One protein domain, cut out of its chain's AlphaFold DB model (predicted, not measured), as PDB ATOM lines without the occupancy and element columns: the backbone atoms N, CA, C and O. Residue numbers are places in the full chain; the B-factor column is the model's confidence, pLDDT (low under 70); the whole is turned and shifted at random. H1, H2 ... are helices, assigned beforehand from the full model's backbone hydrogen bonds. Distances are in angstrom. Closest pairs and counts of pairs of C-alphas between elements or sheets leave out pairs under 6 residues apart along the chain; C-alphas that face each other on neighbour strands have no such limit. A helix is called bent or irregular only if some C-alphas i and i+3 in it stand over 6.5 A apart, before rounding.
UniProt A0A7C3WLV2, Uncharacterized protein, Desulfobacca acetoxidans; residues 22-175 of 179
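This is residues 22 to 175 of the 179 residues of an uncharacterized protein of Desulfobacca acetoxidans (UniProt A0A7C3WLV2). This is an elongated helical body: H1, H2, H4 and H5 cluster at one end, the long helical hairpin of H8 and H9 makes the other, and H6 lies in the middle. In the cluster H1 crosses H4 and H2 runs alongside H4; H3 packs on the first part of H8, H7 packs on H5 and on the last part of H9, and residues 145 to 150 stick out. The long link of residues 56 to 73 leads from H3 back to H4. The printed part has 154 residues with nine named helices, H1 to H9 in order, and no named strand; its class is all helix. It is only just compact, close to loose, with a radius of gyration of the C-alphas of 17.6 A, and spans 60 by 36 by 23 A.

Start at H1, residues 22 to 33, which touches H4, residues 74 to 87, at a steep tilt of 62 degrees; their closest C-alphas, Ser 27 and Thr 80, are 5.4 A apart. H2, residues 37 to 45, touches H4 at a shallow tilt of 7 degrees, the same way, closest at C-alphas 40 and 83, 6.5 A. H5, residues 90 to 94, touches H1 at residues 22 to 26 alone, with C-alphas 22 and 93 closest at 4.1 A. The hub is H6, residues 98 to 110, irregular with C-alphas 102 and 105 7.1 A apart; it touches H5, closest at C-alphas 104 and 91, 5.8 A. H8, residues 124 to 142, touches H6 with residues 124 to 131 alone, at a shallow tilt of 31 degrees, the same way, with C-alphas 128 and 107 closest at 5.5 A. H3, residues 50 to 55, touches H8, closest at C-alphas 54 and 129, 5.3 A. H7, residues 116 to 121, touches H5, closest at C-alphas 120 and 94, 5.4 A. H9, residues 150 to 174, forms a hairpin with H8, opposite ways at a shallow tilt of 34 degrees, only just short of steep; C-alphas 158 and 133 are closest, 6.1 A. H1 and H9 are apart. Each O i to N i+4 pair is within hydrogen-bond range in H1, H2, H3, H4, H7, H8 and H9; H6 has 7 of 9, and H5 has 0 of 1 beside 1 of 2 O i to N i+3 pairs.

Find C-alpha 22 at (191.941, 176.779, 128.725), where H1 begins its 16.2 A. H4 is 20.2 A long, H6 19.5 A and H8 27.1 A. H9, the longest, runs 36.3 A from C-alpha 150 at (212.787, 215.277, 127.582) to C-alpha 174 at (191.677, 193.969, 148.029).

The C-alphas of Ala 74 and Ser 148 are the two farthest apart, 60.3 A. The printed part has no cut, and H3 to H4 is its long link. Mean pLDDT of the printed part is 88.6; look for values under 70 at residues 45 to 48, 63 to 65 and 143 to 150.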
ATOM      1  N   SER A  22     191.886 175.826 129.842       94.44
ATOM      2  CA  SER A  22     191.941 176.779 128.725       94.44
ATOM      3  C   SER A  22     190.917 176.425 127.645       94.44
ATOM      4  O   SER A  22     190.286 177.318 127.096       94.44
ATOM      5  N   PHE A  23     190.679 175.130 127.395       95.12
ATOM      6  CA  PHE A  23     189.656 174.682 126.449       95.12
ATOM      7  C   PHE A  23     188.256 175.153 126.841       95.12
ATOM      8  O   PHE A  23     187.563 175.737 126.016       95.12
ATOM      9  N   THR A  24     187.849 174.953 128.098       94.44
ATOM     10  CA  THR A  24     186.536 175.409 128.576       94.44
ATOM     11  C   THR A  24     186.382 176.918 128.409       94.44
ATOM     12  O   THR A  24     185.335 177.377 127.964       94.44
ATOM     13  N   VAL A  25     187.420 177.682 128.757       94.75
ATOM     14  CA  VAL A  25     187.402 179.148 128.682       94.75
ATOM     15  C   VAL A  25     187.316 179.628 127.241       94.75
ATOM     16  O   VAL A  25     186.391 180.360 126.905       94.75
ATOM     17  N   VAL A  26     188.224 179.174 126.375       95.88
ATOM     18  CA  VAL A  26     188.244 179.577 124.965       95.88
ATOM     19  C   VAL A  26     186.950 179.164 124.274       95.88
ATOM     20  O   VAL A  26     186.336 179.992 123.617       95.88
ATOM     21  N   SER A  27     186.472 177.938 124.493       96.12
ATOM     22  CA  SER A  27     185.212 177.475 123.904       96.12
ATOM     23  C   SER A  27     184.009 178.302 124.367       96.12
ATOM     24  O   SER A  27     183.155 178.658 123.556       96.12
ATOM     25  N   ALA A  28     183.953 178.672 125.650       94.19
ATOM     26  CA  ALA A  28     182.900 179.549 126.150       94.19
ATOM     27  C   ALA A  28     182.960 180.947 125.518       94.19
ATOM     28  O   ALA A  28     181.914 181.527 125.244       94.19
ATOM     29  N   LEU A  29     184.161 181.484 125.277       94.69
ATOM     30  CA  LEU A  29     184.341 182.774 124.611       94.69
ATOM     31  C   LEU A  29     183.978 182.708 123.126       94.69
ATOM     32  O   LEU A  29     183.277 183.601 122.659       94.69
ATOM     33  N   VAL A  30     184.373 181.641 122.423       95.56
ATOM     34  CA  VAL A  30     183.979 181.383 121.029       95.56
ATOM     35  C   VAL A  30     182.466 181.453 120.897       95.56
ATOM     36  O   VAL A  30     181.952 182.257 120.127       95.56
ATOM     37  N   ARG A  31     181.751 180.697 121.731       93.88
ATOM     38  CA  ARG A  31     180.290 180.678 121.715       93.88
ATOM     39  C   ARG A  31     179.668 182.008 122.141       93.88
ATOM     40  O   ARG A  31     178.747 182.496 121.497       93.88
ATOM     41  N   ARG A  32     180.138 182.600 123.245       92.31
ATOM     42  CA  ARG A  32     179.545 183.822 123.824       92.31
ATOM     43  C   ARG A  32     179.681 185.033 122.907       92.31
ATOM     44  O   ARG A  32     178.777 185.860 122.879       92.31
ATOM     45  N   TYR A  33     180.809 185.148 122.216       93.06
ATOM     46  CA  TYR A  33     181.118 186.287 121.352       93.06
ATOM     47  C   TYR A  33     180.954 185.968 119.867       93.06
ATOM     48  O   TYR A  33     181.287 186.813 119.044       93.06
ATOM     49  N   ASN A  34     180.435 184.779 119.536       93.75
ATOM     50  CA  ASN A  34     180.290 184.291 118.168       93.75
ATOM     51  C   ASN A  34     181.586 184.468 117.357       93.75
ATOM     52  O   ASN A  34     181.576 185.034 116.266       93.75
ATOM     53  N   LEU A  35     182.713 184.062 117.955       95.12
ATOM     54  CA  LEU A  35     184.012 184.150 117.294       95.12
ATOM     55  C   LEU A  35     184.027 183.218 116.090       95.12
ATOM     56  O   LEU A  35     183.478 182.119 116.139       95.12
ATOM     57  N   ASP A  36     184.703 183.655 115.040       94.06
ATOM     58  CA  ASP A  36     184.752 182.978 113.758       94.06
ATOM     59  C   ASP A  36     186.194 182.875 113.239       94.06
ATOM     60  O   ASP A  36     187.175 183.149 113.941       94.06
ATOM     61  N   GLN A  37     186.328 182.470 111.979       91.00
ATOM     62  CA  GLN A  37     187.621 182.363 111.319       91.00
ATOM     63  C   GLN A  37     188.334 183.720 111.181       91.00
ATOM     64  O   GLN A  37     189.560 183.765 111.274       91.00
ATOM     65  N   GLN A  38     187.596 184.829 111.030       90.75
ATOM     66  CA  GLN A  38     188.196 186.164 110.916       90.75
ATOM     67  C   GLN A  38     188.924 186.546 112.204       90.75
ATOM     68  O   GLN A  38     190.010 187.125 112.160       90.75
ATOM     69  N   PHE A  39     188.370 186.177 113.361       91.44
ATOM     70  CA  PHE A  39     189.067 186.342 114.634       91.44
ATOM     71  C   PHE A  39     190.406 185.588 114.660       91.44
ATOM     72  O   PHE A  39     191.408 186.133 115.129       91.44
ATOM     73  N   LEU A  40     190.453 184.360 114.132       88.25
ATOM     74  CA  LEU A  40     191.695 183.586 114.063       88.25
ATOM     75  C   LEU A  40     192.715 184.198 113.093       88.25
ATOM     76  O   LEU A  40     193.919 184.177 113.358       88.25
ATOM     77  N   ASP A  41     192.259 184.754 111.979       87.12
ATOM     78  CA  ASP A  41     193.149 185.410 111.023       87.12
ATOM     79  C   ASP A  41     193.733 186.699 111.616       87.12
ATOM     80  O   ASP A  41     194.943 186.929 111.533       87.12
ATOM     81  N   ASN A  42     192.917 187.465 112.348       84.25
ATOM     82  CA  ASN A  42     193.380 188.613 113.125       84.25
ATOM     83  C   ASN A  42     194.402 188.199 114.193       84.25
ATOM     84  O   ASN A  42     195.402 188.890 114.378       84.25
ATOM     85  N   LEU A  43     194.218 187.043 114.847       83.06
ATOM     86  CA  LEU A  43     195.176 186.509 115.820       83.06
ATOM     87  C   LEU A  43     196.589 186.328 115.243       83.06
ATOM     88  O   LEU A  43     197.572 186.583 115.938       83.06
ATOM     89  N   LYS A  44     196.699 185.910 113.978       73.19
ATOM     90  CA  LYS A  44     197.984 185.665 113.300       73.19
ATOM     91  C   LYS A  44     198.685 186.954 112.855       73.19
ATOM     92  O   LYS A  44     199.903 186.945 112.691       73.19
ATOM     93  N   GLY A  45     197.931 188.036 112.653       67.00
ATOM     94  CA  GLY A  45     198.423 189.324 112.147       67.00
ATOM     95  C   GLY A  45     198.633 190.410 113.204       67.00
ATOM     96  O   GLY A  45     198.966 191.539 112.849       67.00
ATOM     97  N   LEU A  46     198.420 190.116 114.490       66.56
ATOM     98  CA  LEU A  46     198.451 191.135 115.539       66.56
ATOM     99  C   LEU A  46     199.850 191.698 115.793       66.56
ATOM    100  O   LEU A  46     200.742 191.019 116.303       66.56
ATOM    101  N   SER A  47     199.974 192.998 115.539       64.25
ATOM    102  CA  SER A  47     200.961 193.873 116.160       64.25
ATOM    103  C   SER A  47     200.251 194.687 117.241       64.25
ATOM    104  O   SER A  47     199.257 195.354 116.958       64.25
ATOM    105  N   PHE A  48     200.723 194.619 118.486       67.62
ATOM    106  CA  PHE A  48     200.165 195.432 119.567       67.62
ATOM    107  C   PHE A  48     200.730 196.845 119.481       67.62
ATOM    108  O   PHE A  48     201.928 197.046 119.679       67.62
ATOM    109  N   GLU A  49     199.866 197.824 119.231       78.62
ATOM    110  CA  GLU A  49     200.234 199.228 119.379       78.62
ATOM    111  C   GLU A  49     200.342 199.552 120.869       78.62
ATOM    112  O   GLU A  49     199.351 199.673 121.596       78.62
ATOM    113  N   LYS A  50     201.582 199.643 121.341       83.69
ATOM    114  CA  LYS A  50     201.916 199.940 122.732       83.69
ATOM    115  C   LYS A  50     201.259 201.234 123.197       83.69
ATOM    116  O   LYS A  50     200.711 201.287 124.294       83.69
ATOM    117  N   GLU A  51     201.286 202.258 122.355       84.44
ATOM    118  CA  GLU A  51     200.711 203.574 122.605       84.44
ATOM    119  C   GLU A  51     199.205 203.474 122.854       84.44
ATOM    120  O   GLU A  51     198.703 204.075 123.805       84.44
ATOM    121  N   TRP A  52     198.502 202.651 122.071       84.88
ATOM    122  CA  TRP A  52     197.082 202.387 122.281       84.88
ATOM    123  C   TRP A  52     196.834 201.689 123.619       84.88
ATOM    124  O   TRP A  52     195.955 202.110 124.364       84.88
ATOM    125  N   VAL A  53     197.628 200.672 123.975       86.50
ATOM    126  CA  VAL A  53     197.502 199.967 125.267       86.50
ATOM    127  C   VAL A  53     197.720 200.917 126.449       86.50
ATOM    128  O   VAL A  53     196.977 200.853 127.429       86.50
ATOM    129  N   LEU A  54     198.710 201.809 126.355       87.94
ATOM    130  CA  LEU A  54     199.046 202.782 127.397       87.94
ATOM    131  C   LEU A  54     198.030 203.926 127.516       87.94
ATOM    132  O   LEU A  54     197.926 204.523 128.587       87.94
ATOM    133  N   SER A  55     197.283 204.238 126.452       85.75
ATOM    134  CA  SER A  55     196.266 205.295 126.472       85.75
ATOM    135  C   SER A  55     194.943 204.855 127.100       85.75
ATOM    136  O   SER A  55     194.066 205.692 127.314       85.75
ATOM    137  N   GLN A  56     194.750 203.553 127.335       87.12
ATOM    138  CA  GLN A  56     193.503 203.035 127.884       87.12
ATOM    139  C   GLN A  56     193.457 203.129 129.408       87.12
ATOM    140  O   GLN A  56     194.443 202.929 130.116       87.12
ATOM    141  N   GLU A  57     192.247 203.326 129.915       89.44
ATOM    142  CA  GLU A  57     191.972 203.315 131.344       89.44
ATOM    143  C   GLU A  57     192.149 201.901 131.947       89.44
ATOM    144  O   GLU A  57     191.777 200.900 131.302       89.44
ATOM    145  N   PRO A  58     192.694 201.797 133.182       89.94
ATOM    146  CA  PRO A  58     192.787 200.540 133.914       89.94
ATOM    147  C   PRO A  58     191.409 199.911 134.105       89.94
ATOM    148  O   PRO A  58     190.432 200.584 134.427       89.94
ATOM    149  N   ARG A  59     191.335 198.596 133.909       91.94
ATOM    150  CA  ARG A  59     190.082 197.842 133.966       91.94
ATOM    151  C   ARG A  59     190.232 196.557 134.774       91.94
ATOM    152  O   ARG A  59     191.220 195.827 134.630       91.94
ATOM    153  N   ALA A  60     189.226 196.278 135.599       90.06
ATOM    154  CA  ALA A  60     189.025 195.004 136.277       90.06
ATOM    155  C   ALA A  60     188.214 194.078 135.367       90.06
ATOM    156  O   ALA A  60     187.497 194.539 134.475       90.06
ATOM    157  N   LYS A  61     188.319 192.767 135.568       90.75
ATOM    158  CA  LYS A  61     187.506 191.830 134.790       90.75
ATOM    159  C   LYS A  61     186.042 191.974 135.162       90.75
ATOM    160  O   LYS A  61     185.694 192.114 136.333       90.75
ATOM    161  N   GLU A  62     185.184 191.900 134.154       81.94
ATOM    162  CA  GLU A  62     183.753 191.847 134.402       81.94
ATOM    163  C   GLU A  62     183.398 190.518 135.077       81.94
ATOM    164  O   GLU A  62     183.894 189.465 134.658       81.94
ATOM    165  N   PRO A  63     182.517 190.530 136.090       68.38
ATOM    166  CA  PRO A  63     181.971 189.314 136.670       68.38
ATOM    167  C   PRO A  63     181.041 188.644 135.647       68.38
ATOM    168  O   PRO A  63     179.829 188.824 135.640       68.38
ATOM    169  N   GLY A  64     181.632 187.883 134.729       65.25
ATOM    170  CA  GLY A  64     180.948 187.153 133.669       65.25
ATOM    171  C   GLY A  64     181.206 185.658 133.805       65.25
ATOM    172  O   GLY A  64     182.344 185.199 133.712       65.25
ATOM    173  N   GLY A  65     180.147 184.887 134.044       68.50
ATOM    174  CA  GLY A  65     180.236 183.461 134.339       68.50
ATOM    175  C   GLY A  65     180.644 182.627 133.129       68.50
ATOM    176  O   GLY A  65     179.796 182.209 132.348       68.50
ATOM    177  N   ILE A  66     181.934 182.313 133.007       81.81
ATOM    178  CA  ILE A  66     182.365 181.190 132.172       81.81
ATOM    179  C   ILE A  66     181.802 179.908 132.800       81.81
ATOM    180  O   ILE A  66     182.075 179.648 133.986       81.81
ATOM    181  N   PRO A  67     181.027 179.101 132.050       83.88
ATOM    182  CA  PRO A  67     180.462 177.872 132.577       83.88
ATOM    183  C   PRO A  67     181.582 176.922 133.028       83.88
ATOM    184  O   PRO A  67     182.703 176.980 132.516       83.88
ATOM    185  N   PRO A  68     181.323 176.039 134.005       80.06
ATOM    186  CA  PRO A  68     182.329 175.078 134.454       80.06
ATOM    187  C   PRO A  68     182.737 174.111 133.332       80.06
ATOM    188  O   PRO A  68     183.888 173.687 133.270       80.06
ATOM    189  N   PHE A  69     181.827 173.818 132.402       82.31
ATOM    190  CA  PHE A  69     182.071 172.968 131.241       82.31
ATOM    191  C   PHE A  69     181.466 173.619 130.002       82.31
ATOM    192  O   PHE A  69     180.371 174.177 130.078       82.31
ATOM    193  N   SER A  70     182.173 173.546 128.874       82.75
ATOM    194  CA  SER A  70     181.647 174.007 127.592       82.75
ATOM    195  C   SER A  70     181.112 172.822 126.796       82.75
ATOM    196  O   SER A  70     181.803 171.813 126.644       82.75
ATOM    197  N   LEU A  71     179.883 172.949 126.298       87.31
ATOM    198  CA  LEU A  71     179.285 172.026 125.337       87.31
ATOM    199  C   LEU A  71     179.391 172.673 123.957       87.31
ATOM    200  O   LEU A  71     178.492 173.413 123.556       87.31
ATOM    201  N   ALA A  72     180.530 172.441 123.307       88.12
ATOM    202  CA  ALA A  72     180.838 172.974 121.987       88.12
ATOM    203  C   ALA A  72     180.152 172.151 120.887       88.12
ATOM    204  O   ALA A  72     180.139 170.918 120.955       88.12
ATOM    205  N   SER A  73     179.639 172.817 119.853       94.00
ATOM    206  CA  SER A  73     179.354 172.181 118.564       94.00
ATOM    207  C   SER A  73     180.652 171.679 117.910       94.00
ATOM    208  O   SER A  73     181.757 172.004 118.353       94.00
ATOM    209  N   ALA A  74     180.544 170.883 116.842       94.94
ATOM    210  CA  ALA A  74     181.724 170.435 116.100       94.94
ATOM    211  C   ALA A  74     182.535 171.622 115.541       94.94
ATOM    212  O   ALA A  74     183.757 171.653 115.674       94.94
ATOM    213  N   GLU A  75     181.855 172.625 114.985       93.50
ATOM    214  CA  GLU A  75     182.480 173.843 114.456       93.50
ATOM    215  C   GLU A  75     183.170 174.650 115.566       93.50
ATOM    216  O   GLU A  75     184.352 174.983 115.455       93.50
ATOM    217  N   GLU A  76     182.480 174.873 116.691       95.38
ATOM    218  CA  GLU A  76     183.042 175.567 117.857       95.38
ATOM    219  C   GLU A  76     184.256 174.819 118.428       95.38
ATOM    220  O   GLU A  76     185.228 175.442 118.862       95.38
ATOM    221  N   TYR A  77     184.224 173.482 118.428       95.94
ATOM    222  CA  TYR A  77     185.339 172.643 118.862       95.94
ATOM    223  C   TYR A  77     186.569 172.842 117.973       95.94
ATOM    224  O   TYR A  77     187.668 173.050 118.497       95.94
ATOM    225  N   HIS A  78     186.395 172.793 116.649       95.62
ATOM    226  CA  HIS A  78     187.488 172.987 115.695       95.62
ATOM    227  C   HIS A  78     188.122 174.369 115.856       95.62
ATOM    228  O   HIS A  78     189.329 174.455 116.089       95.62
ATOM    229  N   LEU A  79     187.311 175.430 115.882       95.94
ATOM    230  CA  LEU A  79     187.812 176.788 116.081       95.94
ATOM    231  C   LEU A  79     188.516 176.954 117.437       95.94
ATOM    232  O   LEU A  79     189.597 177.537 117.519       95.94
ATOM    233  N   THR A  80     187.961 176.380 118.511       96.75
ATOM    234  CA  THR A  80     188.599 176.389 119.841       96.75
ATOM    235  C   THR A  80     189.988 175.755 119.793       96.75
ATOM    236  O   THR A  80     190.933 176.285 120.378       96.75
ATOM    237  N   ARG A  81     190.132 174.611 119.115       96.50
ATOM    238  CA  ARG A  81     191.416 173.910 118.983       96.50
ATOM    239  C   ARG A  81     192.436 174.744 118.217       96.50
ATOM    240  O   ARG A  81     193.594 174.768 118.626       96.50
ATOM    241  N   GLU A  82     192.015 175.433 117.164       96.12
ATOM    242  CA  GLU A  82     192.895 176.310 116.389       96.12
ATOM    243  C   GLU A  82     193.349 177.534 117.189       96.12
ATOM    244  O   GLU A  82     194.543 177.827 117.222       96.12
ATOM    245  N   ILE A  83     192.439 178.193 117.916       95.38
ATOM    246  CA  ILE A  83     192.789 179.316 118.803       95.38
ATOM    247  C   ILE A  83     193.778 178.862 119.886       95.38
ATOM    248  O   ILE A  83     194.770 179.544 120.147       95.38
ATOM    249  N   LEU A  84     193.537 177.702 120.510       95.62
ATOM    250  CA  LEU A  84     194.447 177.143 121.512       95.62
ATOM    251  C   LEU A  84     195.832 176.852 120.928       95.62
ATOM    252  O   LEU A  84     196.824 177.171 121.574       95.62
ATOM    253  N   ALA A  85     195.900 176.273 119.728       94.44
ATOM    254  CA  ALA A  85     197.164 175.978 119.061       94.44
ATOM    255  C   ALA A  85     197.926 177.253 118.659       94.44
ATOM    256  O   ALA A  85     199.151 177.269 118.708       94.44
ATOM    257  N   ALA A  86     197.214 178.319 118.284       92.00
ATOM    258  CA  ALA A  86     197.822 179.590 117.898       92.00
ATOM    259  C   ALA A  86     198.384 180.376 119.095       92.00
ATOM    260  O   ALA A  86     199.427 181.016 118.979       92.00
ATOM    261  N   LEU A  87     197.687 180.355 120.235       91.69
ATOM    262  CA  LEU A  87     198.048 181.160 121.404       91.69
ATOM    263  C   LEU A  87     198.906 180.421 122.436       91.69
ATOM    264  O   LEU A  87     199.633 181.091 123.166       91.69
ATOM    265  N   ASP A  88     198.751 179.099 122.541       91.56
ATOM    266  CA  ASP A  88     199.442 178.151 123.431       91.56
ATOM    267  C   ASP A  88     200.158 178.772 124.647       91.56
ATOM    268  O   ASP A  88     201.383 178.869 124.715       91.56
ATOM    269  N   ASN A  89     199.376 179.254 125.620       94.38
ATOM    270  CA  ASN A  89     199.914 179.844 126.844       94.38
ATOM    271  C   ASN A  89     199.019 179.560 128.065       94.38
ATOM    272  O   ASN A  89     197.800 179.366 127.934       94.38
ATOM    273  N   PRO A  90     199.586 179.537 129.289       94.88
ATOM    274  CA  PRO A  90     198.831 179.203 130.492       94.88
ATOM    275  C   PRO A  90     197.799 180.268 130.880       94.88
ATOM    276  O   PRO A  90     196.871 179.933 131.623       94.88
ATOM    277  N   TYR A  91     197.923 181.506 130.384       96.06
ATOM    278  CA  TYR A  91     197.052 182.624 130.756       96.06
ATOM    279  C   TYR A  91     195.666 182.535 130.120       96.06
ATOM    280  O   TYR A  91     194.710 183.072 130.674       96.06
ATOM    281  N   LEU A  92     195.513 181.764 129.039       95.56
ATOM    282  CA  LEU A  92     194.225 181.533 128.375       95.56
ATOM    283  C   LEU A  92     193.112 181.096 129.331       95.56
ATOM    284  O   LEU A  92     191.970 181.507 129.166       95.56
ATOM    285  N   ARG A  93     193.431 180.318 130.372       93.88
ATOM    286  CA  ARG A  93     192.441 179.856 131.364       93.88
ATOM    287  C   ARG A  93     191.851 180.971 132.238       93.88
ATOM    288  O   ARG A  93     190.915 180.712 132.990       93.88
ATOM    289  N   TYR A  94     192.420 182.172 132.191       94.00
ATOM    290  CA  TYR A  94     191.933 183.329 132.934       94.00
ATOM    291  C   TYR A  94     191.257 184.360 132.031       94.00
ATOM    292  O   TYR A  94     190.710 185.323 132.558       94.00
ATOM    293  N   ALA A  95     191.277 184.188 130.705       94.38
ATOM    294  CA  ALA A  95     190.650 185.125 129.778       94.38
ATOM    295  C   ALA A  95     189.129 185.198 129.998       94.38
ATOM    296  O   ALA A  95     188.467 184.186 130.215       94.38
ATOM    297  N   SER A  96     188.579 186.407 129.926       93.44
ATOM    298  CA  SER A  96     187.160 186.723 130.113       93.44
ATOM    299  C   SER A  96     186.523 187.392 128.893       93.44
ATOM    300  O   SER A  96     185.300 187.518 128.835       93.44
ATOM    301  N   SER A  97     187.331 187.780 127.904       93.19
ATOM    302  CA  SER A  97     186.890 188.438 126.676       93.19
ATOM    303  C   SER A  97     187.776 188.042 125.484       93.19
ATOM    304  O   SER A  97     188.900 187.566 125.685       93.19
ATOM    305  N   PRO A  98     187.316 188.259 124.237       93.25
ATOM    306  CA  PRO A  98     188.143 188.061 123.048       93.25
ATOM    307  C   PRO A  98     189.387 188.953 123.060       93.25
ATOM    308  O   PRO A  98     190.469 188.493 122.715       93.25
ATOM    309  N   GLU A  99     189.262 190.192 123.548       91.44
ATOM    310  CA  GLU A  99     190.384 191.122 123.731       91.44
ATOM    311  C   GLU A  99     191.472 190.521 124.640       91.44
ATOM    312  O   GLU A  99     192.663 190.667 124.373       91.44
ATOM    313  N   GLU A 100     191.104 189.800 125.701       94.00
ATOM    314  CA  GLU A 100     192.088 189.122 126.553       94.00
ATOM    315  C   GLU A 100     192.741 187.919 125.878       94.00
ATOM    316  O   GLU A 100     193.917 187.662 126.127       94.00
ATOM    317  N   LEU A 101     192.034 187.201 124.998       94.31
ATOM    318  CA  LEU A 101     192.671 186.157 124.190       94.31
ATOM    319  C   LEU A 101     193.793 186.756 123.342       94.31
ATOM    320  O   LEU A 101     194.897 186.211 123.354       94.31
ATOM    321  N   LEU A 102     193.546 187.912 122.714       91.81
ATOM    322  CA  LEU A 102     194.558 188.631 121.937       91.81
ATOM    323  C   LEU A 102     195.776 188.965 122.808       91.81
ATOM    324  O   LEU A 102     196.895 188.564 122.502       91.81
ATOM    325  N   HIS A 103     195.566 189.630 123.945       91.75
ATOM    326  CA  HIS A 103     196.666 190.092 124.798       91.75
ATOM    327  C   HIS A 103     197.400 188.976 125.564       91.75
ATOM    328  O   HIS A 103     198.513 189.203 126.042       91.75
ATOM    329  N   SER A 104     196.803 187.786 125.703       94.25
ATOM    330  CA  SER A 104     197.301 186.709 126.576       94.25
ATOM    331  C   SER A 104     198.748 186.306 126.289       94.25
ATOM    332  O   SER A 104     199.562 186.225 127.209       94.25
ATOM    333  N   LEU A 105     199.084 186.097 125.014       92.88
ATOM    334  CA  LEU A 105     200.405 185.637 124.603       92.88
ATOM    335  C   LEU A 105     201.466 186.728 124.779       92.88
ATOM    336  O   LEU A 105     202.559 186.444 125.263       92.88
ATOM    337  N   ALA A 106     201.147 187.975 124.423       92.00
ATOM    338  CA  ALA A 106     202.053 189.104 124.629       92.00
ATOM    339  C   ALA A 106     202.345 189.305 126.121       92.00
ATOM    340  O   ALA A 106     203.505 189.414 126.513       92.00
ATOM    341  N   LEU A 107     201.305 189.259 126.955       95.12
ATOM    342  CA  LEU A 107     201.447 189.372 128.401       95.12
ATOM    343  C   LEU A 107     202.305 188.238 128.972       95.12
ATOM    344  O   LEU A 107     203.214 188.500 129.752       95.12
ATOM    345  N   TYR A 108     202.059 186.995 128.549       95.69
ATOM    346  CA  TYR A 108     202.841 185.840 128.992       95.69
ATOM    347  C   TYR A 108     204.318 185.938 128.595       95.69
ATOM    348  O   TYR A 108     205.191 185.606 129.392       95.69
ATOM    349  N   ARG A 109     204.612 186.438 127.388       93.75
ATOM    350  CA  ARG A 109     205.990 186.657 126.923       93.75
ATOM    351  C   ARG A 109     206.720 187.729 127.727       93.75
ATOM    352  O   ARG A 109     207.912 187.575 127.966       93.75
ATOM    353  N   LEU A 110     206.028 188.800 128.117       93.81
ATOM    354  CA  LEU A 110     206.624 189.874 128.914       93.81
ATOM    355  C   LEU A 110     206.814 189.472 130.375       93.81
ATOM    356  O   LEU A 110     207.851 189.766 130.962       93.81
ATOM    357  N   ASN A 111     205.825 188.796 130.953       96.19
ATOM    358  CA  ASN A 111     205.856 188.394 132.347       96.19
ATOM    359  C   ASN A 111     205.145 187.043 132.527       96.19
ATOM    360  O   ASN A 111     203.925 187.028 132.708       96.19
ATOM    361  N   PRO A 112     205.877 185.910 132.496       96.12
ATOM    362  CA  PRO A 112     205.315 184.569 132.682       96.12
ATOM    363  C   PRO A 112     205.050 184.205 134.152       96.12
ATOM    364  O   PRO A 112     204.494 183.140 134.421       96.12
ATOM    365  N   GLY A 113     205.463 185.058 135.095       96.31
ATOM    366  CA  GLY A 113     205.373 184.827 136.538       96.31
ATOM    367  C   GLY A 113     204.216 185.555 137.220       96.31
ATOM    368  O   GLY A 113     204.290 185.791 138.421       96.31
ATOM    369  N   LEU A 114     203.177 185.966 136.483       95.88
ATOM    370  CA  LEU A 114     202.028 186.633 137.094       95.88
ATOM    371  C   LEU A 114     201.202 185.644 137.914       95.88
ATOM    372  O   LEU A 114     200.852 184.556 137.449       95.88
ATOM    373  N   GLU A 115     200.840 186.072 139.120       94.88
ATOM    374  CA  GLU A 115     200.050 185.261 140.038       94.88
ATOM    375  C   GLU A 115     198.645 184.967 139.472       94.88
ATOM    376  O   GLU A 115     197.980 185.873 138.940       94.88
ATOM    377  N   PRO A 116     198.144 183.724 139.608       92.50
ATOM    378  CA  PRO A 116     196.799 183.325 139.193       92.50
ATOM    379  C   PRO A 116     195.683 184.260 139.658       92.50
ATOM    380  O   PRO A 116     194.736 184.515 138.914       92.50
ATOM    381  N   GLU A 117     195.771 184.765 140.885       91.62
ATOM    382  CA  GLU A 117     194.760 185.626 141.490       91.62
ATOM    383  C   GLU A 117     194.699 186.988 140.788       91.62
ATOM    384  O   GLU A 117     193.606 187.521 140.583       91.62
ATOM    385  N   VAL A 118     195.850 187.521 140.364       94.56
ATOM    386  CA  VAL A 118     195.937 188.766 139.587       94.56
ATOM    387  C   VAL A 118     195.347 188.547 138.198       94.56
ATOM    388  O   VAL A 118     194.477 189.308 137.770       94.56
ATOM    389  N   LEU A 119     195.742 187.458 137.530       95.19
ATOM    390  CA  LEU A 119     195.214 187.076 136.217       95.19
ATOM    391  C   LEU A 119     193.698 186.845 136.240       95.19
ATOM    392  O   LEU A 119     193.034 187.073 135.233       95.19
ATOM    393  N   ALA A 120     193.138 186.398 137.364       92.25
ATOM    394  CA  ALA A 120     191.708 186.156 137.517       92.25
ATOM    395  C   ALA A 120     190.878 187.432 137.738       92.25
ATOM    396  O   ALA A 120     189.666 187.394 137.532       92.25
ATOM    397  N   ARG A 121     191.490 188.542 138.168       92.56
ATOM    398  CA  ARG A 121     190.765 189.748 138.610       92.56
ATOM    399  C   ARG A 121     191.050 190.991 137.779       92.56
ATOM    400  O   ARG A 121     190.159 191.819 137.595       92.56
ATOM    401  N   VAL A 122     192.265 191.127 137.262       95.06
ATOM    402  CA  VAL A 122     192.701 192.314 136.522       95.06
ATOM    403  C   VAL A 122     192.683 192.024 135.028       95.06
ATOM    404  O   VAL A 122     193.142 190.969 134.590       95.06
ATOM    405  N   HIS A 123     192.159 192.962 134.236       95.56
ATOM    406  CA  HIS A 123     192.104 192.793 132.790       95.56
ATOM    407  C   HIS A 123     193.517 192.715 132.185       95.56
ATOM    408  O   HIS A 123     194.393 193.503 132.548       95.56
ATOM    409  N   PHE A 124     193.745 191.812 131.227       95.56
ATOM    410  CA  PHE A 124     195.081 191.568 130.659       95.56
ATOM    411  C   PHE A 124     195.708 192.806 130.029       95.56
ATOM    412  O   PHE A 124     196.912 193.000 130.152       95.56
ATOM    413  N   ARG A 125     194.900 193.686 129.428       94.38
ATOM    414  CA  ARG A 125     195.375 194.982 128.921       94.38
ATOM    415  C   ARG A 125     196.017 195.842 130.015       94.38
ATOM    416  O   ARG A 125     197.071 196.418 129.788       94.38
ATOM    417  N   THR A 126     195.407 195.909 131.199       96.00
ATOM    418  CA  THR A 126     195.930 196.672 132.347       96.00
ATOM    419  C   THR A 126     197.280 196.115 132.794       96.00
ATOM    420  O   THR A 126     198.216 196.867 133.056       96.00
ATOM    421  N   LEU A 127     197.395 194.783 132.846       97.00
ATOM    422  CA  LEU A 127     198.646 194.106 133.184       97.00
ATOM    423  C   LEU A 127     199.710 194.357 132.109       97.00
ATOM    424  O   LEU A 127     200.844 194.686 132.436       97.00
ATOM    425  N   LEU A 128     199.335 194.298 130.832       95.31
ATOM    426  CA  LEU A 128     200.237 194.556 129.714       95.31
ATOM    427  C   LEU A 128     200.750 196.005 129.709       95.31
ATOM    428  O   LEU A 128     201.940 196.229 129.508       95.31
ATOM    429  N   ALA A 129     199.879 196.977 130.002       95.44
ATOM    430  CA  ALA A 129     200.261 198.378 130.166       95.44
ATOM    431  C   ALA A 129     201.328 198.544 131.258       95.44
ATOM    432  O   ALA A 129     202.337 199.211 131.036       95.44
ATOM    433  N   ARG A 130     201.158 197.880 132.409       96.62
ATOM    434  CA  ARG A 130     202.146 197.889 133.500       96.62
ATOM    435  C   ARG A 130     203.503 197.353 133.047       96.62
ATOM    436  O   ARG A 130     204.521 197.992 133.308       96.62
ATOM    437  N   GLU A 131     203.526 196.227 132.338       95.44
ATOM    438  CA  GLU A 131     204.777 195.651 131.832       95.44
ATOM    439  C   GLU A 131     205.452 196.567 130.795       95.44
ATOM    440  O   GLU A 131     206.666 196.772 130.836       95.44
ATOM    441  N   PHE A 132     204.682 197.207 129.908       94.12
ATOM    442  CA  PHE A 132     205.232 198.186 128.967       94.12
ATOM    443  C   PHE A 132     205.842 199.405 129.655       94.12
ATOM    444  O   PHE A 132     206.906 199.863 129.230       94.12
ATOM    445  N   VAL A 133     205.214 199.910 130.718       94.62
ATOM    446  CA  VAL A 133     205.764 201.019 131.506       94.62
ATOM    447  C   VAL A 133     207.071 200.611 132.184       94.62
ATOM    448  O   VAL A 133     208.046 201.359 132.108       94.62
ATOM    449  N   HIS A 134     207.142 199.414 132.776       94.25
ATOM    450  CA  HIS A 134     208.386 198.895 133.354       94.25
ATOM    451  C   HIS A 134     209.514 198.805 132.319       94.25
ATOM    452  O   HIS A 134     210.639 199.232 132.597       94.25
ATOM    453  N   LEU A 135     209.220 198.302 131.117       91.88
ATOM    454  CA  LEU A 135     210.196 198.228 130.030       91.88
ATOM    455  C   LEU A 135     210.676 199.610 129.574       91.88
ATOM    456  O   LEU A 135     211.873 199.778 129.346       91.88
ATOM    457  N   GLU A 136     209.779 200.596 129.451       90.94
ATOM    458  CA  GLU A 136     210.179 201.965 129.095       90.94
ATOM    459  C   GLU A 136     211.062 202.598 130.157       90.94
ATOM    460  O   GLU A 136     212.115 203.133 129.822       90.94
ATOM    461  N   LEU A 137     210.671 202.506 131.429       91.12
ATOM    462  CA  LEU A 137     211.461 203.046 132.534       91.12
ATOM    463  C   LEU A 137     212.857 202.410 132.571       91.12
ATOM    464  O   LEU A 137     213.853 203.129 132.620       91.12
ATOM    465  N   SER A 138     212.936 201.087 132.416       89.00
ATOM    466  CA  SER A 138     214.209 200.351 132.354       89.00
ATOM    467  C   SER A 138     215.042 200.703 131.113       89.00
ATOM    468  O   SER A 138     216.264 200.564 131.109       89.00
ATOM    469  N   GLY A 139     214.400 201.093 130.009       86.81
ATOM    470  CA  GLY A 139     215.074 201.597 128.811       86.81
ATOM    471  C   GLY A 139     215.658 202.992 129.030       86.81
ATOM    472  O   GLY A 139     216.810 203.234 128.679       86.81
ATOM    473  N   LEU A 140     214.898 203.881 129.675       84.75
ATOM    474  CA  LEU A 140     215.335 205.237 130.015       84.75
ATOM    475  C   LEU A 140     216.494 205.242 131.021       84.75
ATOM    476  O   LEU A 140     217.369 206.091 130.919       84.75
ATOM    477  N   GLU A 141     216.532 204.290 131.955       79.94
ATOM    478  CA  GLU A 141     217.645 204.120 132.905       79.94
ATOM    479  C   GLU A 141     218.931 203.606 132.250       79.94
ATOM    480  O   GLU A 141     220.020 203.858 132.754       79.94
ATOM    481  N   ARG A 142     218.819 202.900 131.118       76.12
ATOM    482  CA  ARG A 142     219.969 202.398 130.353       76.12
ATOM    483  C   ARG A 142     220.481 203.391 129.309       76.12
ATOM    484  O   ARG A 142     221.645 203.311 128.941       76.12
ATOM    485  N   GLY A 143     219.626 204.290 128.820       66.50
ATOM    486  CA  GLY A 143     219.956 205.287 127.791       66.50
ATOM    487  C   GLY A 143     220.344 206.670 128.326       66.50
ATOM    488  O   GLY A 143     220.414 207.619 127.552       66.50
ATOM    489  N   SER A 144     220.552 206.826 129.636       54.12
ATOM    490  CA  SER A 144     220.670 208.126 130.312       54.12
ATOM    491  C   SER A 144     222.029 208.836 130.195       54.12
ATOM    492  O   SER A 144     222.389 209.565 131.117       54.12
ATOM    493  N   GLU A 145     222.773 208.677 129.096       53.28
ATOM    494  CA  GLU A 145     223.995 209.474 128.867       53.28
ATOM    495  C   GLU A 145     223.861 210.589 127.818       53.28
ATOM    496  O   GLU A 145     224.653 211.523 127.882       53.28
ATOM    497  N   GLU A 146     222.859 210.599 126.924       52.88
ATOM    498  CA  GLU A 146     222.953 211.499 125.754       52.88
ATOM    499  C   GLU A 146     221.820 212.499 125.489       52.88
ATOM    500  O   GLU A 146     222.019 213.327 124.605       52.88
ATOM    501  N   ASP A 147     220.699 212.552 126.232       53.81
ATOM    502  CA  ASP A 147     219.618 213.476 125.827       53.81
ATOM    503  C   ASP A 147     218.971 214.375 126.895       53.81
ATOM    504  O   ASP A 147     218.424 213.965 127.923       53.81
ATOM    505  N   SER A 148     219.028 215.665 126.569       55.03
ATOM    506  CA  SER A 148     218.603 216.840 127.319       55.03
ATOM    507  C   SER A 148     217.082 216.919 127.540       55.03
ATOM    508  O   SER A 148     216.291 216.729 126.625       55.03
ATOM    509  N   GLY A 149     216.651 217.235 128.771       58.59
ATOM    510  CA  GLY A 149     215.328 217.794 129.126       58.59
ATOM    511  C   GLY A 149     214.060 216.931 128.952       58.59
ATOM    512  O   GLY A 149     213.150 217.026 129.777       58.59
ATOM    513  N   VAL A 150     213.981 216.070 127.935       60.41
ATOM    514  CA  VAL A 150     212.787 215.277 127.582       60.41
ATOM    515  C   VAL A 150     212.710 213.974 128.386       60.41
ATOM    516  O   VAL A 150     211.624 213.556 128.802       60.41
ATOM    517  N   ALA A 151     213.860 213.356 128.680       71.06
ATOM    518  CA  ALA A 151     213.933 212.109 129.440       71.06
ATOM    519  C   ALA A 151     213.353 212.217 130.874       71.06
ATOM    520  O   ALA A 151     212.588 211.329 131.261       71.06
ATOM    521  N   PRO A 152     213.596 213.298 131.652       81.25
ATOM    522  CA  PRO A 152     213.018 213.448 132.990       81.25
ATOM    523  C   PRO A 152     211.491 213.599 132.993       81.25
ATOM    524  O   PRO A 152     210.815 212.975 133.811       81.25
ATOM    525  N   ALA A 153     210.931 214.391 132.071       86.00
ATOM    526  CA  ALA A 153     209.487 214.621 131.995       86.00
ATOM    527  C   ALA A 153     208.732 213.345 131.595       86.00
ATOM    528  O   ALA A 153     207.732 212.990 132.228       86.00
ATOM    529  N   ARG A 154     209.249 212.615 130.596       87.88
ATOM    530  CA  ARG A 154     208.697 211.320 130.181       87.88
ATOM    531  C   ARG A 154     208.798 210.283 131.299       87.88
ATOM    532  O   ARG A 154     207.805 209.622 131.590       87.88
ATOM    533  N   ARG A 155     209.949 210.183 131.974       89.75
ATOM    534  CA  ARG A 155     210.128 209.290 133.131       89.75
ATOM    535  C   ARG A 155     209.118 209.594 134.235       89.75
ATOM    536  O   ARG A 155     208.479 208.678 134.739       89.75
ATOM    537  N   ALA A 156     208.924 210.869 134.573       91.62
ATOM    538  CA  ALA A 156     207.946 211.274 135.579       91.62
ATOM    539  C   ALA A 156     206.505 210.920 135.172       91.62
ATOM    540  O   ALA A 156     205.721 210.485 136.013       91.62
ATOM    541  N   ALA A 157     206.140 211.081 133.896       92.00
ATOM    542  CA  ALA A 157     204.824 210.684 133.394       92.00
ATOM    543  C   ALA A 157     204.603 209.164 133.491       92.00
ATOM    544  O   ALA A 157     203.569 208.726 133.994       92.00
ATOM    545  N   LEU A 158     205.597 208.372 133.082       93.19
ATOM    546  CA  LEU A 158     205.567 206.913 133.183       93.19
ATOM    547  C   LEU A 158     205.495 206.436 134.635       93.19
ATOM    548  O   LEU A 158     204.722 205.532 134.932       93.19
ATOM    549  N   GLN A 159     206.231 207.074 135.548       95.12
ATOM    550  CA  GLN A 159     206.169 206.736 136.969       95.12
ATOM    551  C   GLN A 159     204.768 206.977 137.540       95.12
ATOM    552  O   GLN A 159     204.216 206.093 138.185       95.12
ATOM    553  N   ARG A 160     204.135 208.117 137.223       95.38
ATOM    554  CA  ARG A 160     202.747 208.387 137.646       95.38
ATOM    555  C   ARG A 160     201.768 207.350 137.100       95.38
ATOM    556  O   ARG A 160     200.859 206.933 137.816       95.38
ATOM    557  N   LEU A 161     201.938 206.937 135.843       95.12
ATOM    558  CA  LEU A 161     201.110 205.890 135.246       95.12
ATOM    559  C   LEU A 161     201.326 204.543 135.949       95.12
ATOM    560  O   LEU A 161     200.353 203.856 136.251       95.12
ATOM    561  N   LEU A 162     202.573 204.188 136.262       96.25
ATOM    562  CA  LEU A 162     202.897 202.973 137.005       96.25
ATOM    563  C   LEU A 162     202.264 202.975 138.401       96.25
ATOM    564  O   LEU A 162     201.641 201.989 138.791       96.25
ATOM    565  N   ASP A 163     202.381 204.083 139.129       96.12
ATOM    566  CA  ASP A 163     201.807 204.234 140.469       96.12
ATOM    567  C   ASP A 163     200.281 204.088 140.424       96.12
ATOM    568  O   ASP A 163     199.689 203.357 141.223       96.12
ATOM    569  N   ARG A 164     199.640 204.709 139.427       96.12
ATOM    570  CA  ARG A 164     198.203 204.583 139.165       96.12
ATOM    571  C   ARG A 164     197.791 203.138 138.863       96.12
ATOM    572  O   ARG A 164     196.811 202.658 139.431       96.12
ATOM    573  N   LEU A 165     198.525 202.440 137.996       95.81
ATOM    574  CA  LEU A 165     198.260 201.039 137.651       95.81
ATOM    575  C   LEU A 165     198.417 200.120 138.865       95.81
ATOM    576  O   LEU A 165     197.553 199.283 139.114       95.81
ATOM    577  N   ASN A 166     199.484 200.294 139.646       95.94
ATOM    578  CA  ASN A 166     199.721 199.509 140.856       95.94
ATOM    579  C   ASN A 166     198.633 199.757 141.907       95.94
ATOM    580  O   ASN A 166     198.158 198.805 142.525       95.94
ATOM    581  N   THR A 167     198.200 201.009 142.075       95.56
ATOM    582  CA  THR A 167     197.099 201.371 142.980       95.56
ATOM    583  C   THR A 167     195.819 200.648 142.574       95.56
ATOM    584  O   THR A 167     195.246 199.916 143.377       95.56
ATOM    585  N   PHE A 168     195.448 200.742 141.295       95.44
ATOM    586  CA  PHE A 168     194.275 200.062 140.753       95.44
ATOM    587  C   PHE A 168     194.332 198.537 140.939       95.44
ATOM    588  O   PHE A 168     193.351 197.912 141.350       95.44
ATOM    589  N   ILE A 169     195.481 197.918 140.649       94.25
ATOM    590  CA  ILE A 169     195.681 196.475 140.837       94.25
ATOM    591  C   ILE A 169     195.488 196.117 142.312       94.25
ATOM    592  O   ILE A 169     194.708 195.220 142.617       94.25
ATOM    593  N   ASN A 170     196.122 196.842 143.233       93.75
ATOM    594  CA  ASN A 170     196.015 196.579 144.668       93.75
ATOM    595  C   ASN A 170     194.576 196.728 145.189       93.75
ATOM    596  O   ASN A 170     194.116 195.889 145.967       93.75
ATOM    597  N   GLU A 171     193.839 197.740 144.732       93.00
ATOM    598  CA  GLU A 171     192.424 197.943 145.073       93.00
ATOM    599  C   GLU A 171     191.545 196.801 144.546       93.00
ATOM    600  O   GLU A 171     190.726 196.246 145.288       93.00
ATOM    601  N   THR A 172     191.777 196.380 143.298       90.44
ATOM    602  CA  THR A 172     191.083 195.244 142.666       90.44
ATOM    603  C   THR A 172     191.350 193.934 143.419       90.44
ATOM    604  O   THR A 172     190.458 193.101 143.611       90.44
ATOM    605  N   MET A 173     192.581 193.741 143.894       90.44
ATOM    606  CA  MET A 173     192.968 192.563 144.677       90.44
ATOM    607  C   MET A 173     192.405 192.596 146.104       90.44
ATOM    608  O   MET A 173     192.043 191.546 146.638       90.44
ATOM    609  N   SER A 174     192.248 193.783 146.688       87.50
ATOM    610  CA  SER A 174     191.677 193.969 148.029       87.50
ATOM    611  C   SER A 174     190.146 193.880 148.056       87.50
ATOM    612  O   SER A 174     189.568 193.737 149.126       87.50
ATOM    613  N   GLY A 175     189.481 193.926 146.893       76.88
ATOM    614  CA  GLY A 175     188.016 193.945 146.803       76.88
ATOM    615  C   GLY A 175     187.396 195.307 147.136       76.88
ATOM    616  O   GLY A 175     186.201 195.374 147.393       76.88
TER     617      GLY A 175